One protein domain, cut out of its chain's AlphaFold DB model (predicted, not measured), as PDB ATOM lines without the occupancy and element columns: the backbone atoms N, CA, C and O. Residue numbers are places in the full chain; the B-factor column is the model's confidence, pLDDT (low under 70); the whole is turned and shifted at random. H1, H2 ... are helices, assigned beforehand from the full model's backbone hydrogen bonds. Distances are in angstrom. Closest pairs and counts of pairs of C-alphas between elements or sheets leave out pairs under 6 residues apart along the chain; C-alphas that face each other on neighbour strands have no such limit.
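What this domain is: This is residues 2 to 53 and 73 to 151 of the 313 residues of an uncharacterized protein of Hippocampus comes (UniProt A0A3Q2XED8). A small cluster of crossed helices, H3, H4, H5 and H6, sits at one end of a long arm: H1 sticks out free, and H2 runs from its side to the cluster, near H5. H6 is the hub, meeting H3, H4 and H5, and short H7 follows at its end. The printed part has 131 residues with seven named helices, H1 to H7 in order, and no named strand: all helix. It is extended, with a radius of gyration of the C-alphas of 24.4 A, and spans 86 by 31 by 28 A.

How they stand to each other: Start at H1, residues 3 to 21, which is apart from H2, residues 27 to 53. Look at C-alphas 43 and 120, the closest of H2 and H5, residues 118 to 125: at 6.7 A the helices are close but not clearly touching. With its residues 80 to 84, H3, residues 73 to 90, touches H6, residues 129 to 145, at a steep tilt of 48 degrees, opposite ways; the closest C-alphas, Val 80 and Cys 142, are 6.7 A apart. H4, residues 101 to 113, touches H6 about perpendicular at 85 degrees, closest at the C-alphas of Cys 108 and Phe 136, 5.5 A. Every O i to N i+4 pair is within hydrogen-bond range in H1, H2, H3, H5 and H6, and 8 of 9 in H4; H7, residues 147 to 150, is too short for one.

Where its parts are: Find C-alpha 3 at (56.049, 145.483, 171.888), where H1 begins its 27.1 A. H2 measures 38.7 A, H3 25.9 A and H6 24.6 A. H7 ends at C-alpha 150, (108.176, 152.821, 105.409).

The domain as a whole: The C-alphas of Asp 2 and Glu 149, the farthest apart, are 88.6 A apart. Residues 54 to 72 are not printed, and C-alphas 53 and 73 are 21.1 A apart. No link printed whole is long. Confidence is under 70 in 69 residues, among them 13 to 53.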
ATOM      1  N   ASP A   2      57.444 145.953 176.192       56.91
ATOM      2  CA  ASP A   2      56.643 146.888 175.407       56.91
ATOM      3  C   ASP A   2      56.889 146.648 173.911       56.91
ATOM      4  O   ASP A   2      57.947 146.980 173.370       56.91
ATOM      5  N   VAL A   3      55.949 145.940 173.282       56.62
ATOM      6  CA  VAL A   3      56.049 145.483 171.888       56.62
ATOM      7  C   VAL A   3      56.085 146.683 170.938       56.62
ATOM      8  O   VAL A   3      56.841 146.666 169.967       56.62
ATOM      9  N   ASP A   4      55.381 147.761 171.281       60.69
ATOM     10  CA  ASP A   4      55.324 148.987 170.481       60.69
ATOM     11  C   ASP A   4      56.670 149.727 170.475       60.69
ATOM     12  O   ASP A   4      57.126 150.198 169.429       60.69
ATOM     13  N   GLY A   5      57.378 149.739 171.609       69.19
ATOM     14  CA  GLY A   5      58.731 150.288 171.705       69.19
ATOM     15  C   GLY A   5      59.757 149.531 170.851       69.19
ATOM     16  O   GLY A   5      60.606 150.150 170.205       69.19
ATOM     17  N   CYS A   6      59.656 148.199 170.782       64.69
ATOM     18  CA  CYS A   6      60.543 147.380 169.945       64.69
ATOM     19  C   CYS A   6      60.284 147.579 168.446       64.69
ATOM     20  O   CYS A   6      61.236 147.650 167.668       64.69
ATOM     21  N   VAL A   7      59.020 147.712 168.036       70.31
ATOM     22  CA  VAL A   7      58.653 147.956 166.632       70.31
ATOM     23  C   VAL A   7      59.111 149.346 166.180       70.31
ATOM     24  O   VAL A   7      59.662 149.483 165.088       70.31
ATOM     25  N   LEU A   8      58.981 150.366 167.033       69.69
ATOM     26  CA  LEU A   8      59.480 151.715 166.743       69.69
ATOM     27  C   LEU A   8      61.011 151.778 166.657       69.69
ATOM     28  O   LEU A   8      61.549 152.466 165.787       69.69
ATOM     29  N   ALA A   9      61.721 151.053 167.526       71.19
ATOM     30  CA  ALA A   9      63.180 150.972 167.488       71.19
ATOM     31  C   ALA A   9      63.681 150.227 166.239       71.19
ATOM     32  O   ALA A   9      64.616 150.687 165.584       71.19
ATOM     33  N   ALA A  10      63.022 149.127 165.863       68.38
ATOM     34  CA  ALA A  10      63.321 148.399 164.633       68.38
ATOM     35  C   ALA A  10      63.025 149.246 163.384       68.38
ATOM     36  O   ALA A  10      63.835 149.281 162.461       68.38
ATOM     37  N   GLY A  11      61.914 149.992 163.378       67.69
ATOM     38  CA  GLY A  11      61.562 150.912 162.296       67.69
ATOM     39  C   GLY A  11      62.589 152.029 162.103       67.69
ATOM     40  O   GLY A  11      62.982 152.305 160.972       67.69
ATOM     41  N   ARG A  12      63.093 152.626 163.195       72.25
ATOM     42  CA  ARG A  12      64.184 153.615 163.123       72.25
ATOM     43  C   ARG A  12      65.490 153.002 162.635       72.25
ATOM     44  O   ARG A  12      66.124 153.587 161.773       72.25
ATOM     45  N   ALA A  13      65.856 151.813 163.108       68.31
ATOM     46  CA  ALA A  13      67.078 151.146 162.662       68.31
ATOM     47  C   ALA A  13      67.048 150.805 161.160       68.31
ATOM     48  O   ALA A  13      68.069 150.909 160.484       68.31
ATOM     49  N   VAL A  14      65.881 150.425 160.625       68.50
ATOM     50  CA  VAL A  14      65.695 150.195 159.185       68.50
ATOM     51  C   VAL A  14      65.758 151.508 158.406       68.50
ATOM     52  O   VAL A  14      66.394 151.545 157.358       68.50
ATOM     53  N   LEU A  15      65.157 152.589 158.913       66.69
ATOM     54  CA  LEU A  15      65.248 153.909 158.283       66.69
ATOM     55  C   LEU A  15      66.683 154.449 158.282       66.69
ATOM     56  O   LEU A  15      67.133 154.897 157.237       66.69
ATOM     57  N   ASP A  16      67.428 154.305 159.377       65.81
ATOM     58  CA  ASP A  16      68.837 154.713 159.469       65.81
ATOM     59  C   ASP A  16      69.744 153.871 158.549       65.81
ATOM     60  O   ASP A  16      70.742 154.367 158.020       65.81
ATOM     61  N   LEU A  17      69.413 152.588 158.342       60.25
ATOM     62  CA  LEU A  17      70.115 151.712 157.398       60.25
ATOM     63  C   LEU A  17      69.831 152.125 155.948       60.25
ATOM     64  O   LEU A  17      70.759 152.250 155.152       60.25
ATOM     65  N   VAL A  18      68.563 152.397 155.626       59.78
ATOM     66  CA  VAL A  18      68.154 152.900 154.309       59.78
ATOM     67  C   VAL A  18      68.752 154.282 154.055       59.78
ATOM     68  O   VAL A  18      69.227 154.522 152.959       59.78
ATOM     69  N   GLU A  19      68.820 155.171 155.043       56.22
ATOM     70  CA  GLU A  19      69.404 156.511 154.906       56.22
ATOM     71  C   GLU A  19      70.938 156.475 154.759       56.22
ATOM     72  O   GLU A  19      71.513 157.301 154.047       56.22
ATOM     73  N   ARG A  20      71.613 155.474 155.349       55.78
ATOM     74  CA  ARG A  20      73.045 155.205 155.121       55.78
ATOM     75  C   ARG A  20      73.343 154.664 153.725       55.78
ATOM     76  O   ARG A  20      74.336 155.078 153.130       55.78
ATOM     77  N   ASP A  21      72.502 153.771 153.208       53.25
ATOM     78  CA  ASP A  21      72.670 153.187 151.869       53.25
ATOM     79  C   ASP A  21      72.124 154.099 150.752       53.25
ATOM     80  O   ASP A  21      72.547 154.002 149.598       53.25
ATOM     81  N   TRP A  22      71.216 155.016 151.101       51.16
ATOM     82  CA  TRP A  22      70.528 155.953 150.212       51.16
ATOM     83  C   TRP A  22      70.979 157.402 150.412       51.16
ATOM     84  O   TRP A  22      70.200 158.337 150.218       51.16
ATOM     85  N   GLN A  23      72.249 157.633 150.752       53.28
ATOM     86  CA  GLN A  23      72.811 158.953 150.484       53.28
ATOM     87  C   GLN A  23      72.795 159.153 148.963       53.28
ATOM     88  O   GLN A  23      73.424 158.363 148.247       53.28
ATOM     89  N   PRO A  24      72.062 160.154 148.434       56.16
ATOM     90  CA  PRO A  24      72.096 160.425 147.011       56.16
ATOM     91  C   PRO A  24      73.548 160.732 146.674       56.16
ATOM     92  O   PRO A  24      74.123 161.686 147.203       56.16
ATOM     93  N   LEU A  25      74.145 159.875 145.841       55.06
ATOM     94  CA  LEU A  25      75.475 160.102 145.294       55.06
ATOM     95  C   LEU A  25      75.530 161.555 144.844       55.06
ATOM     96  O   LEU A  25      74.602 162.030 144.175       55.06
ATOM     97  N   SER A  26      76.597 162.258 145.219       65.12
ATOM     98  CA  SER A  26      76.800 163.593 144.672       65.12
ATOM     99  C   SER A  26      76.704 163.499 143.148       65.12
ATOM    100  O   SER A  26      77.072 162.481 142.557       65.12
ATOM    101  N   THR A  27      76.192 164.532 142.485       56.31
ATOM    102  CA  THR A  27      76.056 164.529 141.016       56.31
ATOM    103  C   THR A  27      77.364 164.129 140.325       56.31
ATOM    104  O   THR A  27      77.350 163.400 139.342       56.31
ATOM    105  N   VAL A  28      78.499 164.495 140.926       54.25
ATOM    106  CA  VAL A  28      79.849 164.104 140.509       54.25
ATOM    107  C   VAL A  28      80.121 162.603 140.665       54.25
ATOM    108  O   VAL A  28      80.685 161.996 139.760       54.25
ATOM    109  N   GLU A  29      79.754 161.979 141.784       62.00
ATOM    110  CA  GLU A  29      79.924 160.530 141.977       62.00
ATOM    111  C   GLU A  29      78.971 159.717 141.106       62.00
ATOM    112  O   GLU A  29      79.332 158.629 140.654       62.00
ATOM    113  N   LEU A  30      77.767 160.233 140.858       60.81
ATOM    114  CA  LEU A  30      76.810 159.610 139.954       60.81
ATOM    115  C   LEU A  30      77.326 159.644 138.512       60.81
ATOM    116  O   LEU A  30      77.350 158.599 137.869       60.81
ATOM    117  N   ASP A  31      77.811 160.798 138.047       54.94
ATOM    118  CA  ASP A  31      78.424 160.943 136.722       54.94
ATOM    119  C   ASP A  31      79.670 160.054 136.592       54.94
ATOM    120  O   ASP A  31      79.799 159.314 135.622       54.94
ATOM    121  N   GLN A  32      80.538 160.012 137.608       56.12
ATOM    122  CA  GLN A  32      81.706 159.122 137.612       56.12
ATOM    123  C   GLN A  32      81.321 157.642 137.569       56.12
ATOM    124  O   GLN A  32      81.982 156.850 136.897       56.12
ATOM    125  N   ARG A  33      80.271 157.238 138.290       63.81
ATOM    126  CA  ARG A  33      79.780 155.855 138.263       63.81
ATOM    127  C   ARG A  33      79.096 155.527 136.945       63.81
ATOM    128  O   ARG A  33      79.231 154.396 136.488       63.81
ATOM    129  N   LEU A  34      78.401 156.483 136.335       58.81
ATOM    130  CA  LEU A  34      77.784 156.321 135.026       58.81
ATOM    131  C   LEU A  34      78.851 156.186 133.939       58.81
ATOM    132  O   LEU A  34      78.802 155.230 133.171       58.81
ATOM    133  N   ASP A  35      79.858 157.061 133.936       54.97
ATOM    134  CA  ASP A  35      81.022 156.959 133.054       54.97
ATOM    135  C   ASP A  35      81.736 155.622 133.257       54.97
ATOM    136  O   ASP A  35      82.032 154.920 132.290       54.97
ATOM    137  N   GLN A  36      81.939 155.205 134.509       58.75
ATOM    138  CA  GLN A  36      82.564 153.923 134.822       58.75
ATOM    139  C   GLN A  36      81.721 152.728 134.358       58.75
ATOM    140  O   GLN A  36      82.286 151.756 133.862       58.75
ATOM    141  N   ALA A  37      80.395 152.784 134.499       61.81
ATOM    142  CA  ALA A  37      79.484 151.726 134.072       61.81
ATOM    143  C   ALA A  37      79.396 151.641 132.542       61.81
ATOM    144  O   ALA A  37      79.425 150.545 131.985       61.81
ATOM    145  N   VAL A  38      79.345 152.781 131.850       60.69
ATOM    146  CA  VAL A  38      79.395 152.848 130.385       60.69
ATOM    147  C   VAL A  38      80.733 152.312 129.882       60.69
ATOM    148  O   VAL A  38      80.756 151.494 128.962       60.69
ATOM    149  N   GLU A  39      81.846 152.703 130.507       60.59
ATOM    150  CA  GLU A  39      83.161 152.141 130.207       60.59
ATOM    151  C   GLU A  39      83.205 150.629 130.446       60.59
ATOM    152  O   GLU A  39      83.716 149.912 129.590       60.59
ATOM    153  N   ASP A  40      82.643 150.129 131.551       63.56
ATOM    154  CA  ASP A  40      82.633 148.701 131.890       63.56
ATOM    155  C   ASP A  40      81.769 147.882 130.903       63.56
ATOM    156  O   ASP A  40      82.156 146.777 130.512       63.56
ATOM    157  N   VAL A  41      80.638 148.425 130.434       67.69
ATOM    158  CA  VAL A  41      79.781 147.796 129.408       67.69
ATOM    159  C   VAL A  41      80.478 147.769 128.046       67.69
ATOM    160  O   VAL A  41      80.505 146.728 127.382       67.69
ATOM    161  N   LEU A  42      81.093 148.883 127.636       58.47
ATOM    162  CA  LEU A  42      81.882 148.951 126.403       58.47
ATOM    163  C   LEU A  42      83.124 148.044 126.480       58.47
ATOM    164  O   LEU A  42      83.502 147.425 125.484       58.47
ATOM    165  N   GLU A  43      83.742 147.933 127.659       65.12
ATOM    166  CA  GLU A  43      84.845 147.016 127.958       65.12
ATOM    167  C   GLU A  43      84.402 145.557 127.796       65.12
ATOM    168  O   GLU A  43      85.092 144.788 127.123       65.12
ATOM    169  N   ALA A  44      83.250 145.175 128.351       67.56
ATOM    170  CA  ALA A  44      82.730 143.813 128.270       67.56
ATOM    171  C   ALA A  44      82.437 143.382 126.821       67.56
ATOM    172  O   ALA A  44      82.882 142.308 126.397       67.56
ATOM    173  N   ASP A  45      81.761 144.232 126.042       68.56
ATOM    174  CA  ASP A  45      81.465 143.957 124.630       68.56
ATOM    175  C   ASP A  45      82.751 143.831 123.795       68.56
ATOM    176  O   ASP A  45      82.919 142.921 122.972       68.56
ATOM    177  N   LEU A  46      83.735 144.691 124.068       63.84
ATOM    178  CA  LEU A  46      85.000 144.690 123.346       63.84
ATOM    179  C   LEU A  46      85.883 143.485 123.697       63.84
ATOM    180  O   LEU A  46      86.463 142.884 122.790       63.84
ATOM    181  N   ILE A  47      85.957 143.078 124.972       66.00
ATOM    182  CA  ILE A  47      86.642 141.837 125.382       66.00
ATOM    183  C   ILE A  47      86.013 140.638 124.674       66.00
ATOM    184  O   ILE A  47      86.729 139.773 124.165       66.00
ATOM    185  N   HIS A  48      84.685 140.581 124.620       68.88
ATOM    186  CA  HIS A  48      83.966 139.499 123.964       68.88
ATOM    187  C   HIS A  48      84.266 139.445 122.456       68.88
ATOM    188  O   HIS A  48      84.520 138.369 121.909       68.88
ATOM    189  N   LYS A  49      84.363 140.600 121.789       64.56
ATOM    190  CA  LYS A  49      84.758 140.689 120.376       64.56
ATOM    191  C   LYS A  49      86.208 140.257 120.126       64.56
ATOM    192  O   LYS A  49      86.486 139.568 119.144       64.56
ATOM    193  N   VAL A  50      87.126 140.623 121.022       63.59
ATOM    194  CA  VAL A  50      88.532 140.195 120.950       63.59
ATOM    195  C   VAL A  50      88.654 138.682 121.156       63.59
ATOM    196  O   VAL A  50      89.309 138.031 120.346       63.59
ATOM    197  N   LYS A  51      87.964 138.104 122.151       59.75
ATOM    198  CA  LYS A  51      87.953 136.649 122.395       59.75
ATOM    199  C   LYS A  51      87.418 135.853 121.203       59.75
ATOM    200  O   LYS A  51      88.053 134.895 120.775       59.75
ATOM    201  N   ARG A  52      86.324 136.315 120.587       54.91
ATOM    202  CA  ARG A  52      85.773 135.711 119.358       54.91
ATOM    203  C   ARG A  52      86.749 135.721 118.182       54.91
ATOM    204  O   ARG A  52      86.709 134.824 117.352       54.91
ATOM    205  N   THR A  53      87.626 136.721 118.110       46.75
ATOM    206  CA  THR A  53      88.635 136.823 117.042       46.75
ATOM    207  C   THR A  53      89.829 135.891 117.295       46.75
ATOM    208  O   THR A  53      90.484 135.473 116.347       46.75
ATOM    209  N   LEU A  73     106.671 143.182 105.319       57.19
ATOM    210  CA  LEU A  73     105.880 143.108 106.550       57.19
ATOM    211  C   LEU A  73     106.407 142.059 107.554       57.19
ATOM    212  O   LEU A  73     106.280 142.224 108.769       57.19
ATOM    213  N   SER A  74     107.026 140.985 107.056       62.00
ATOM    214  CA  SER A  74     107.669 139.965 107.890       62.00
ATOM    215  C   SER A  74     108.987 140.469 108.483       62.00
ATOM    216  O   SER A  74     109.238 140.238 109.664       62.00
ATOM    217  N   ALA A  75     109.754 141.264 107.730       64.88
ATOM    218  CA  ALA A  75     110.956 141.932 108.227       64.88
ATOM    219  C   ALA A  75     110.625 142.985 109.301       64.88
ATOM    220  O   ALA A  75     111.275 143.015 110.345       64.88
ATOM    221  N   LEU A  76     109.557 143.777 109.109       68.00
ATOM    222  CA  LEU A  76     109.046 144.712 110.122       68.00
ATOM    223  C   LEU A  76     108.730 143.993 111.434       68.00
ATOM    224  O   LEU A  76     109.144 144.415 112.513       68.00
ATOM    225  N   THR A  77     107.979 142.898 111.320       70.19
ATOM    226  CA  THR A  77     107.534 142.118 112.470       70.19
ATOM    227  C   THR A  77     108.744 141.538 113.193       70.19
ATOM    228  O   THR A  77     108.871 141.720 114.398       70.19
ATOM    229  N   GLN A  78     109.695 140.947 112.465       73.31
ATOM    230  CA  GLN A  78     110.941 140.429 113.030       73.31
ATOM    231  C   GLN A  78     111.774 141.518 113.720       73.31
ATOM    232  O   GLN A  78     112.238 141.300 114.839       73.31
ATOM    233  N   TYR A  79     111.923 142.699 113.112       74.94
ATOM    234  CA  TYR A  79     112.672 143.814 113.696       74.94
ATOM    235  C   TYR A  79     112.020 144.338 114.980       74.94
ATOM    236  O   TYR A  79     112.686 144.479 116.009       74.94
ATOM    237  N   VAL A  80     110.708 144.591 114.950       74.00
ATOM    238  CA  VAL A  80     109.956 145.046 116.127       74.00
ATOM    239  C   VAL A  80     110.026 143.990 117.228       74.00
ATOM    240  O   VAL A  80     110.336 144.319 118.372       74.00
ATOM    241  N   THR A  81     109.847 142.711 116.896       75.75
ATOM    242  CA  THR A  81     109.985 141.597 117.841       75.75
ATOM    243  C   THR A  81     111.396 141.510 118.432       75.75
ATOM    244  O   THR A  81     111.531 141.303 119.638       75.75
ATOM    245  N   ALA A  82     112.450 141.711 117.637       78.19
ATOM    246  CA  ALA A  82     113.833 141.706 118.114       78.19
ATOM    247  C   ALA A  82     114.128 142.882 119.064       78.19
ATOM    248  O   ALA A  82     114.730 142.685 120.120       78.19
ATOM    249  N   ARG A  83     113.653 144.096 118.751       72.56
ATOM    250  CA  ARG A  83     113.809 145.281 119.618       72.56
ATOM    251  C   ARG A  83     113.007 145.171 120.913       72.56
ATOM    252  O   ARG A  83     113.491 145.572 121.970       72.56
ATOM    253  N   LEU A  84     111.809 144.594 120.850       71.25
ATOM    254  CA  LEU A  84     111.011 144.286 122.038       71.25
ATOM    255  C   LEU A  84     111.695 143.232 122.918       71.25
ATOM    256  O   LEU A  84     111.654 143.350 124.140       71.25
ATOM    257  N   ARG A  85     112.370 142.241 122.318       73.06
ATOM    258  CA  ARG A  85     113.148 141.231 123.051       73.06
ATOM    259  C   ARG A  85     114.293 141.866 123.838       73.06
ATOM    260  O   ARG A  85     114.425 141.593 125.026       73.06
ATOM    261  N   ASP A  86     115.060 142.748 123.198       70.81
ATOM    262  CA  ASP A  86     116.167 143.485 123.828       70.81
ATOM    263  C   ASP A  86     115.681 144.385 124.986       70.81
ATOM    264  O   ASP A  86     116.312 144.485 126.040       70.81
ATOM    265  N   PHE A  87     114.496 144.986 124.852       67.81
ATOM    266  CA  PHE A  87     113.863 145.733 125.942       67.81
ATOM    267  C   PHE A  87     113.455 144.845 127.118       67.81
ATOM    268  O   PHE A  87     113.711 145.205 128.268       67.81
ATOM    269  N   GLN A  88     112.840 143.691 126.843       65.69
ATOM    270  CA  GLN A  88     112.454 142.727 127.875       65.69
ATOM    271  C   GLN A  88     113.669 142.153 128.618       65.69
ATOM    272  O   GLN A  88     113.559 141.851 129.806       65.69
ATOM    273  N   SER A  89     114.825 142.015 127.957       65.94
ATOM    274  CA  SER A  89     116.060 141.562 128.606       65.94
ATOM    275  C   SER A  89     116.732 142.644 129.452       65.94
ATOM    276  O   SER A  89     117.249 142.330 130.522       65.94
ATOM    277  N   ARG A  90     116.721 143.913 129.011       63.12
ATOM    278  CA  ARG A  90     117.366 145.031 129.731       63.12
ATOM    279  C   ARG A  90     116.548 145.536 130.910       63.12
ATOM    280  O   ARG A  90     117.097 145.825 131.970       63.12
ATOM    281  N   ASN A  91     115.232 145.624 130.747       58.38
ATOM    282  CA  ASN A  91     114.343 145.995 131.834       58.38
ATOM    283  C   ASN A  91     113.964 144.733 132.595       58.38
ATOM    284  O   ASN A  91     112.960 144.089 132.289       58.38
ATOM    285  N   ARG A  92     114.773 144.386 133.605       54.94
ATOM    286  CA  ARG A  92     114.390 143.424 134.647       54.94
ATOM    287  C   ARG A  92     113.150 143.979 135.355       54.94
ATOM    288  O   ARG A  92     113.256 144.689 136.346       54.94
ATOM    289  N   LEU A  93     111.971 143.704 134.800       52.53
ATOM    290  CA  LEU A  93     110.682 143.988 135.418       52.53
ATOM    291  C   LEU A  93     110.589 143.079 136.649       52.53
ATOM    292  O   LEU A  93     110.252 141.902 136.548       52.53
ATOM    293  N   THR A  94     111.011 143.588 137.800       42.19
ATOM    294  CA  THR A  94     110.971 142.865 139.070       42.19
ATOM    295  C   THR A  94     109.516 142.646 139.487       42.19
ATOM    296  O   THR A  94     108.758 143.607 139.584       42.19
ATOM    297  N   GLY A  95     109.131 141.392 139.749       44.28
ATOM    298  CA  GLY A  95     107.964 141.057 140.576       44.28
ATOM    299  C   GLY A  95     106.774 140.341 139.921       44.28
ATOM    300  O   GLY A  95     106.098 139.612 140.638       44.28
ATOM    301  N   ARG A  96     106.492 140.461 138.608       48.97
ATOM    302  CA  ARG A  96     105.371 139.731 137.950       48.97
ATOM    303  C   ARG A  96     105.632 139.368 136.481       48.97
ATOM    304  O   ARG A  96     106.540 139.900 135.850       48.97
ATOM    305  N   ALA A  97     104.830 138.417 135.991       47.47
ATOM    306  CA  ALA A  97     104.981 137.635 134.761       47.47
ATOM    307  C   ALA A  97     105.446 138.419 133.519       47.47
ATOM    308  O   ALA A  97     104.908 139.466 133.160       47.47
ATOM    309  N   ARG A  98     106.438 137.842 132.830       56.75
ATOM    310  CA  ARG A  98     106.944 138.304 131.536       56.75
ATOM    311  C   ARG A  98     105.876 138.058 130.474       56.75
ATOM    312  O   ARG A  98     105.502 136.910 130.248       56.75
ATOM    313  N   LEU A  99     105.425 139.105 129.788       62.81
ATOM    314  CA  LEU A  99     104.681 138.898 128.549       62.81
ATOM    315  C   LEU A  99     105.591 138.239 127.525       62.81
ATOM    316  O   LEU A  99     106.683 138.735 127.241       62.81
ATOM    317  N   SER A 100     105.103 137.172 126.910       67.06
ATOM    318  CA  SER A 100     105.722 136.664 125.694       67.06
ATOM    319  C   SER A 100     105.652 137.728 124.585       67.06
ATOM    320  O   SER A 100     104.751 138.577 124.542       67.06
ATOM    321  N   LEU A 101     106.625 137.721 123.673       64.38
ATOM    322  CA  LEU A 101     106.651 138.648 122.533       64.38
ATOM    323  C   LEU A 101     105.394 138.512 121.659       64.38
ATOM    324  O   LEU A 101     104.902 139.515 121.141       64.38
ATOM    325  N   SER A 102     104.837 137.297 121.577       67.31
ATOM    326  CA  SER A 102     103.577 136.992 120.892       67.31
ATOM    327  C   SER A 102     102.363 137.680 121.516       67.31
ATOM    328  O   SER A 102     101.383 137.886 120.818       67.31
ATOM    329  N   GLN A 103     102.422 138.087 122.787       73.44
ATOM    330  CA  GLN A 103     101.342 138.811 123.467       73.44
ATOM    331  C   GLN A 103     101.592 140.325 123.535       73.44
ATOM    332  O   GLN A 103     100.648 141.107 123.626       73.44
ATOM    333  N   THR A 104     102.851 140.761 123.441       79.19
ATOM    334  CA  THR A 104     103.226 142.183 123.520       79.19
ATOM    335  C   THR A 104     102.761 142.972 122.295       79.19
ATOM    336  O   THR A 104     102.198 144.059 122.437       79.19
ATOM    337  N   VAL A 105     102.972 142.422 121.094       81.69
ATOM    338  CA  VAL A 105     102.565 143.077 119.843       81.69
ATOM    339  C   VAL A 105     101.038 143.194 119.753       81.69
ATOM    340  O   VAL A 105     100.571 144.319 119.570       81.69
ATOM    341  N   PRO A 106     100.239 142.126 119.971       83.50
ATOM    342  CA  PRO A 106      98.784 142.246 120.021       83.50
ATOM    343  C   PRO A 106      98.305 143.235 121.078       83.50
ATOM    344  O   PRO A 106      97.467 144.066 120.762       83.50
ATOM    345  N   LEU A 107      98.877 143.234 122.287       86.25
ATOM    346  CA  LEU A 107      98.517 144.199 123.330       86.25
ATOM    347  C   LEU A 107      98.690 145.649 122.857       86.25
ATOM    348  O   LEU A 107      97.788 146.471 123.029       86.25
ATOM    349  N   CYS A 108      99.836 145.978 122.255       87.94
ATOM    350  CA  CYS A 108     100.099 147.326 121.754       87.94
ATOM    351  C   CYS A 108      99.218 147.678 120.552       87.94
ATOM    352  O   CYS A 108      98.714 148.797 120.480       87.94
ATOM    353  N   LEU A 109      98.988 146.731 119.641       87.31
ATOM    354  CA  LEU A 109      98.087 146.931 118.509       87.31
ATOM    355  C   LEU A 109      96.648 147.140 118.973       87.31
ATOM    356  O   LEU A 109      96.028 148.086 118.510       87.31
ATOM    357  N   THR A 110      96.150 146.366 119.940       87.44
ATOM    358  CA  THR A 110      94.829 146.562 120.554       87.44
ATOM    359  C   THR A 110      94.714 147.942 121.198       87.44
ATOM    360  O   THR A 110      93.691 148.604 121.038       87.44
ATOM    361  N   LEU A 111      95.769 148.422 121.870       88.69
ATOM    362  CA  LEU A 111      95.811 149.784 122.408       88.69
ATOM    363  C   LEU A 111      95.763 150.869 121.334       88.69
ATOM    364  O   LEU A 111      95.276 151.956 121.619       88.69
ATOM    365  N   LEU A 112      96.323 150.638 120.147       87.94
ATOM    366  CA  LEU A 112      96.280 151.609 119.052       87.94
ATOM    367  C   LEU A 112      94.951 151.531 118.294       87.94
ATOM    368  O   LEU A 112      94.374 152.562 117.944       87.94
ATOM    369  N   SER A 113      94.466 150.315 118.039       86.38
ATOM    370  CA  SER A 113      93.309 150.055 117.187       86.38
ATOM    371  C   SER A 113      91.979 150.296 117.880       86.38
ATOM    372  O   SER A 113      90.972 150.594 117.237       86.38
ATOM    373  N   SER A 114      91.956 150.148 119.199       84.12
ATOM    374  CA  SER A 114      90.737 150.134 119.991       84.12
ATOM    375  C   SER A 114      90.876 151.082 121.181       84.12
ATOM    376  O   SER A 114      91.950 151.221 121.762       84.12
ATOM    377  N   ARG A 115      89.776 151.741 121.574       78.25
ATOM    378  CA  ARG A 115      89.729 152.602 122.769       78.25
ATOM    379  C   ARG A 115      89.600 151.760 124.042       78.25
ATOM    380  O   ARG A 115      88.639 151.890 124.785       78.25
ATOM    381  N   VAL A 116      90.552 150.855 124.251       83.81
ATOM    382  CA  VAL A 116      90.604 149.997 125.438       83.81
ATOM    383  C   VAL A 116      91.360 150.723 126.548       83.81
ATOM    384  O   VAL A 116      92.423 151.302 126.306       83.81
ATOM    385  N   SER A 117      90.842 150.673 127.775       85.25
ATOM    386  CA  SER A 117      91.515 151.277 128.921       85.25
ATOM    387  C   SER A 117      92.720 150.436 129.373       85.25
ATOM    388  O   SER A 117      92.785 149.214 129.198       85.25
ATOM    389  N   TYR A 118      93.687 151.069 130.045       85.94
ATOM    390  CA  TYR A 118      94.776 150.326 130.695       85.94
ATOM    391  C   TYR A 118      94.256 149.359 131.774       85.94
ATOM    392  O   TYR A 118      94.921 148.366 132.060       85.94
ATOM    393  N   ARG A 119      93.079 149.623 132.371       84.25
ATOM    394  CA  ARG A 119      92.430 148.736 133.352       84.25
ATOM    395  C   ARG A 119      91.974 147.436 132.693       84.25
ATOM    396  O   ARG A 119      92.293 146.369 133.210       84.25
ATOM    397  N   THR A 120      91.327 147.530 131.537       83.62
ATOM    398  CA  THR A 120      90.880 146.374 130.757       83.62
ATOM    399  C   THR A 120      92.046 145.456 130.410       83.62
ATOM    400  O   THR A 120      92.020 144.253 130.668       83.62
ATOM    401  N   LEU A 121      93.128 146.025 129.875       84.38
ATOM    402  CA  LEU A 121      94.302 145.242 129.488       84.38
ATOM    403  C   LEU A 121      95.070 144.713 130.693       84.38
ATOM    404  O   LEU A 121      95.635 143.626 130.621       84.38
ATOM    405  N   SER A 122      95.062 145.449 131.805       84.62
ATOM    406  CA  SER A 122      95.614 144.988 133.079       84.62
ATOM    407  C   SER A 122      94.930 143.703 133.544       84.62
ATOM    408  O   SER A 122      95.623 142.753 133.902       84.62
ATOM    409  N   ARG A 123      93.596 143.629 133.443       84.25
ATOM    410  CA  ARG A 123      92.822 142.414 133.737       84.25
ATOM    411  C   ARG A 123      93.078 141.301 132.719       84.25
ATOM    412  O   ARG A 123      93.349 140.173 133.120       84.25
ATOM    413  N   LEU A 124      93.030 141.620 131.423       83.31
ATOM    414  CA  LEU A 124      93.148 140.637 130.339       83.31
ATOM    415  C   LEU A 124      94.525 139.960 130.305       83.31
ATOM    416  O   LEU A 124      94.614 138.742 130.196       83.31
ATOM    417  N   TYR A 125      95.592 140.747 130.431       77.94
ATOM    418  CA  TYR A 125      96.970 140.260 130.361       77.94
ATOM    419  C   TYR A 125      97.587 139.988 131.742       77.94
ATOM    420  O   TYR A 125      98.729 139.545 131.814       77.94
ATOM    421  N   ARG A 126      96.847 140.232 132.838       79.62
ATOM    422  CA  ARG A 126      97.307 140.111 134.238       79.62
ATOM    423  C   ARG A 126      98.587 140.910 134.522       79.62
ATOM    424  O   ARG A 126      99.527 140.417 135.145       79.62
ATOM    425  N   LEU A 127      98.615 142.162 134.068       78.25
ATOM    426  CA  LEU A 127      99.760 143.070 134.206       78.25
ATOM    427  C   LEU A 127      99.381 144.341 134.935       78.25
ATOM    428  O   LEU A 127      98.259 144.822 134.839       78.25
ATOM    429  N   GLU A 128     100.351 144.955 135.591       82.38
ATOM    430  CA  GLU A 128     100.166 146.277 136.175       82.38
ATOM    431  C   GLU A 128     100.054 147.349 135.088       82.38
ATOM    432  O   GLU A 128     100.794 147.341 134.100       82.38
ATOM    433  N   LYS A 129      99.158 148.321 135.299       83.38
ATOM    434  CA  LYS A 129      98.916 149.434 134.364       83.38
ATOM    435  C   LYS A 129     100.214 150.163 133.984       83.38
ATOM    436  O   LYS A 129     100.415 150.489 132.817       83.38
ATOM    437  N   GLY A 130     101.116 150.362 134.951       81.19
ATOM    438  CA  GLY A 130     102.419 150.997 134.729       81.19
ATOM    439  C   GLY A 130     103.324 150.214 133.773       81.19
ATOM    440  O   GLY A 130     103.988 150.812 132.925       81.19
ATOM    441  N   ASN A 131     103.299 148.879 133.839       80.38
ATOM    442  CA  ASN A 131     104.058 148.027 132.921       80.38
ATOM    443  C   ASN A 131     103.482 148.091 131.506       80.38
ATOM    444  O   ASN A 131     104.238 148.263 130.553       80.38
ATOM    445  N   ILE A 132     102.154 148.050 131.369       84.81
ATOM    446  CA  ILE A 132     101.479 148.199 130.071       84.81
ATOM    447  C   ILE A 132     101.831 149.551 129.438       84.81
ATOM    448  O   ILE A 132     102.178 149.600 128.262       84.81
ATOM    449  N   HIS A 133     101.815 150.638 130.216       85.69
ATOM    450  CA  HIS A 133     102.202 151.966 129.738       85.69
ATOM    451  C   HIS A 133     103.655 152.010 129.240       85.69
ATOM    452  O   HIS A 133     103.912 152.501 128.143       85.69
ATOM    453  N   ARG A 134     104.609 151.463 130.009       83.56
ATOM    454  CA  ARG A 134     106.030 151.407 129.613       83.56
ATOM    455  C   ARG A 134     106.237 150.600 128.331       83.56
ATOM    456  O   ARG A 134     106.948 151.056 127.440       83.56
ATOM    457  N   ILE A 135     105.598 149.434 128.238       84.00
ATOM    458  CA  ILE A 135     105.658 148.559 127.060       84.00
ATOM    459  C   ILE A 135     105.079 149.277 125.838       84.00
ATOM    460  O   ILE A 135     105.729 149.333 124.798       84.00
ATOM    461  N   PHE A 136     103.896 149.878 125.977       87.19
ATOM    462  CA  PHE A 136     103.230 150.612 124.905       87.19
ATOM    463  C   PHE A 136     104.060 151.799 124.410       87.19
ATOM    464  O   PHE A 136     104.273 151.957 123.209       87.19
ATOM    465  N   PHE A 137     104.579 152.615 125.328       86.44
ATOM    466  CA  PHE A 137     105.400 153.768 124.972       86.44
ATOM    467  C   PHE A 137     106.683 153.348 124.242       86.44
ATOM    468  O   PHE A 137     107.060 153.950 123.234       86.44
ATOM    469  N   PHE A 138     107.335 152.283 124.713       83.56
ATOM    470  CA  PHE A 138     108.509 151.733 124.047       83.56
ATOM    471  C   PHE A 138     108.177 151.167 122.661       83.56
ATOM    472  O   PHE A 138     108.895 151.452 121.705       83.56
ATOM    473  N   PHE A 139     107.066 150.437 122.522       85.62
ATOM    474  CA  PHE A 139     106.586 149.948 121.230       85.62
ATOM    475  C   PHE A 139     106.394 151.095 120.233       85.62
ATOM    476  O   PHE A 139     106.942 151.042 119.132       85.62
ATOM    477  N   CYS A 140     105.708 152.171 120.634       87.31
ATOM    478  CA  CYS A 140     105.539 153.363 119.801       87.31
ATOM    479  C   CYS A 140     106.886 153.981 119.407       87.31
ATOM    480  O   CYS A 140     107.076 154.348 118.249       87.31
ATOM    481  N   LYS A 141     107.852 154.047 120.336       85.31
ATOM    482  CA  LYS A 141     109.211 154.519 120.039       85.31
ATOM    483  C   LYS A 141     109.895 153.639 118.988       85.31
ATOM    484  O   LYS A 141     110.467 154.179 118.049       85.31
ATOM    485  N   CYS A 142     109.813 152.313 119.107       83.12
ATOM    486  CA  CYS A 142     110.380 151.382 118.127       83.12
ATOM    487  C   CYS A 142     109.734 151.523 116.751       83.12
ATOM    488  O   CYS A 142     110.448 151.650 115.760       83.12
ATOM    489  N   VAL A 143     108.403 151.560 116.678       84.19
ATOM    490  CA  VAL A 143     107.693 151.764 115.408       84.19
ATOM    491  C   VAL A 143     108.082 153.106 114.785       84.19
ATOM    492  O   VAL A 143     108.322 153.180 113.585       84.19
ATOM    493  N   ASN A 144     108.252 154.154 115.594       86.44
ATOM    494  CA  ASN A 144     108.681 155.457 115.094       86.44
ATOM    495  C   ASN A 144     110.116 155.452 114.530       86.44
ATOM    496  O   ASN A 144     110.393 156.223 113.620       86.44
ATOM    497  N   THR A 145     111.016 154.567 114.989       84.19
ATOM    498  CA  THR A 145     112.351 154.415 114.357       84.19
ATOM    499  C   THR A 145     112.290 153.846 112.941       84.19
ATOM    500  O   THR A 145     113.218 154.036 112.166       84.19
ATOM    501  N   LEU A 146     111.190 153.177 112.592       82.12
ATOM    502  CA  LEU A 146     110.960 152.594 111.269       82.12
ATOM    503  C   LEU A 146     110.222 153.560 110.343       82.12
ATOM    504  O   LEU A 146     110.021 153.262 109.171       82.12
ATOM    505  N   ARG A 147     109.820 154.733 110.839       82.88
ATOM    506  CA  ARG A 147     109.122 155.748 110.046       82.88
ATOM    507  C   ARG A 147     109.866 156.052 108.753       82.88
ATOM    508  O   ARG A 147     109.265 155.976 107.685       82.88
ATOM    509  N   ASP A 148     111.162 156.328 108.861       80.50
ATOM    510  CA  ASP A 148     112.005 156.674 107.719       80.50
ATOM    511  C   ASP A 148     112.246 155.477 106.797       80.50
ATOM    512  O   ASP A 148     112.820 155.654 105.728       80.50
ATOM    513  N   GLU A 149     111.824 154.266 107.192       82.12
ATOM    514  CA  GLU A 149     111.869 153.061 106.374       82.12
ATOM    515  C   GLU A 149     110.638 152.867 105.486       82.12
ATOM    516  O   GLU A 149     110.763 152.551 104.300       82.12
ATOM    517  N   TYR A 150     109.459 153.110 106.053       80.44
ATOM    518  CA  TYR A 150     108.176 152.821 105.409       80.44
ATOM    519  C   TYR A 150     107.505 154.059 104.804       80.44
ATOM    520  O   TYR A 150     106.776 153.926 103.825       80.44
ATOM    521  N   ILE A 151     107.753 155.253 105.350       84.69
ATOM    522  CA  ILE A 151     107.221 156.526 104.842       84.69
ATOM    523  C   ILE A 151     108.348 157.223 104.087       84.69
ATOM    524  O   ILE A 151     109.084 158.044 104.637       84.69
TER     525      ILE A 151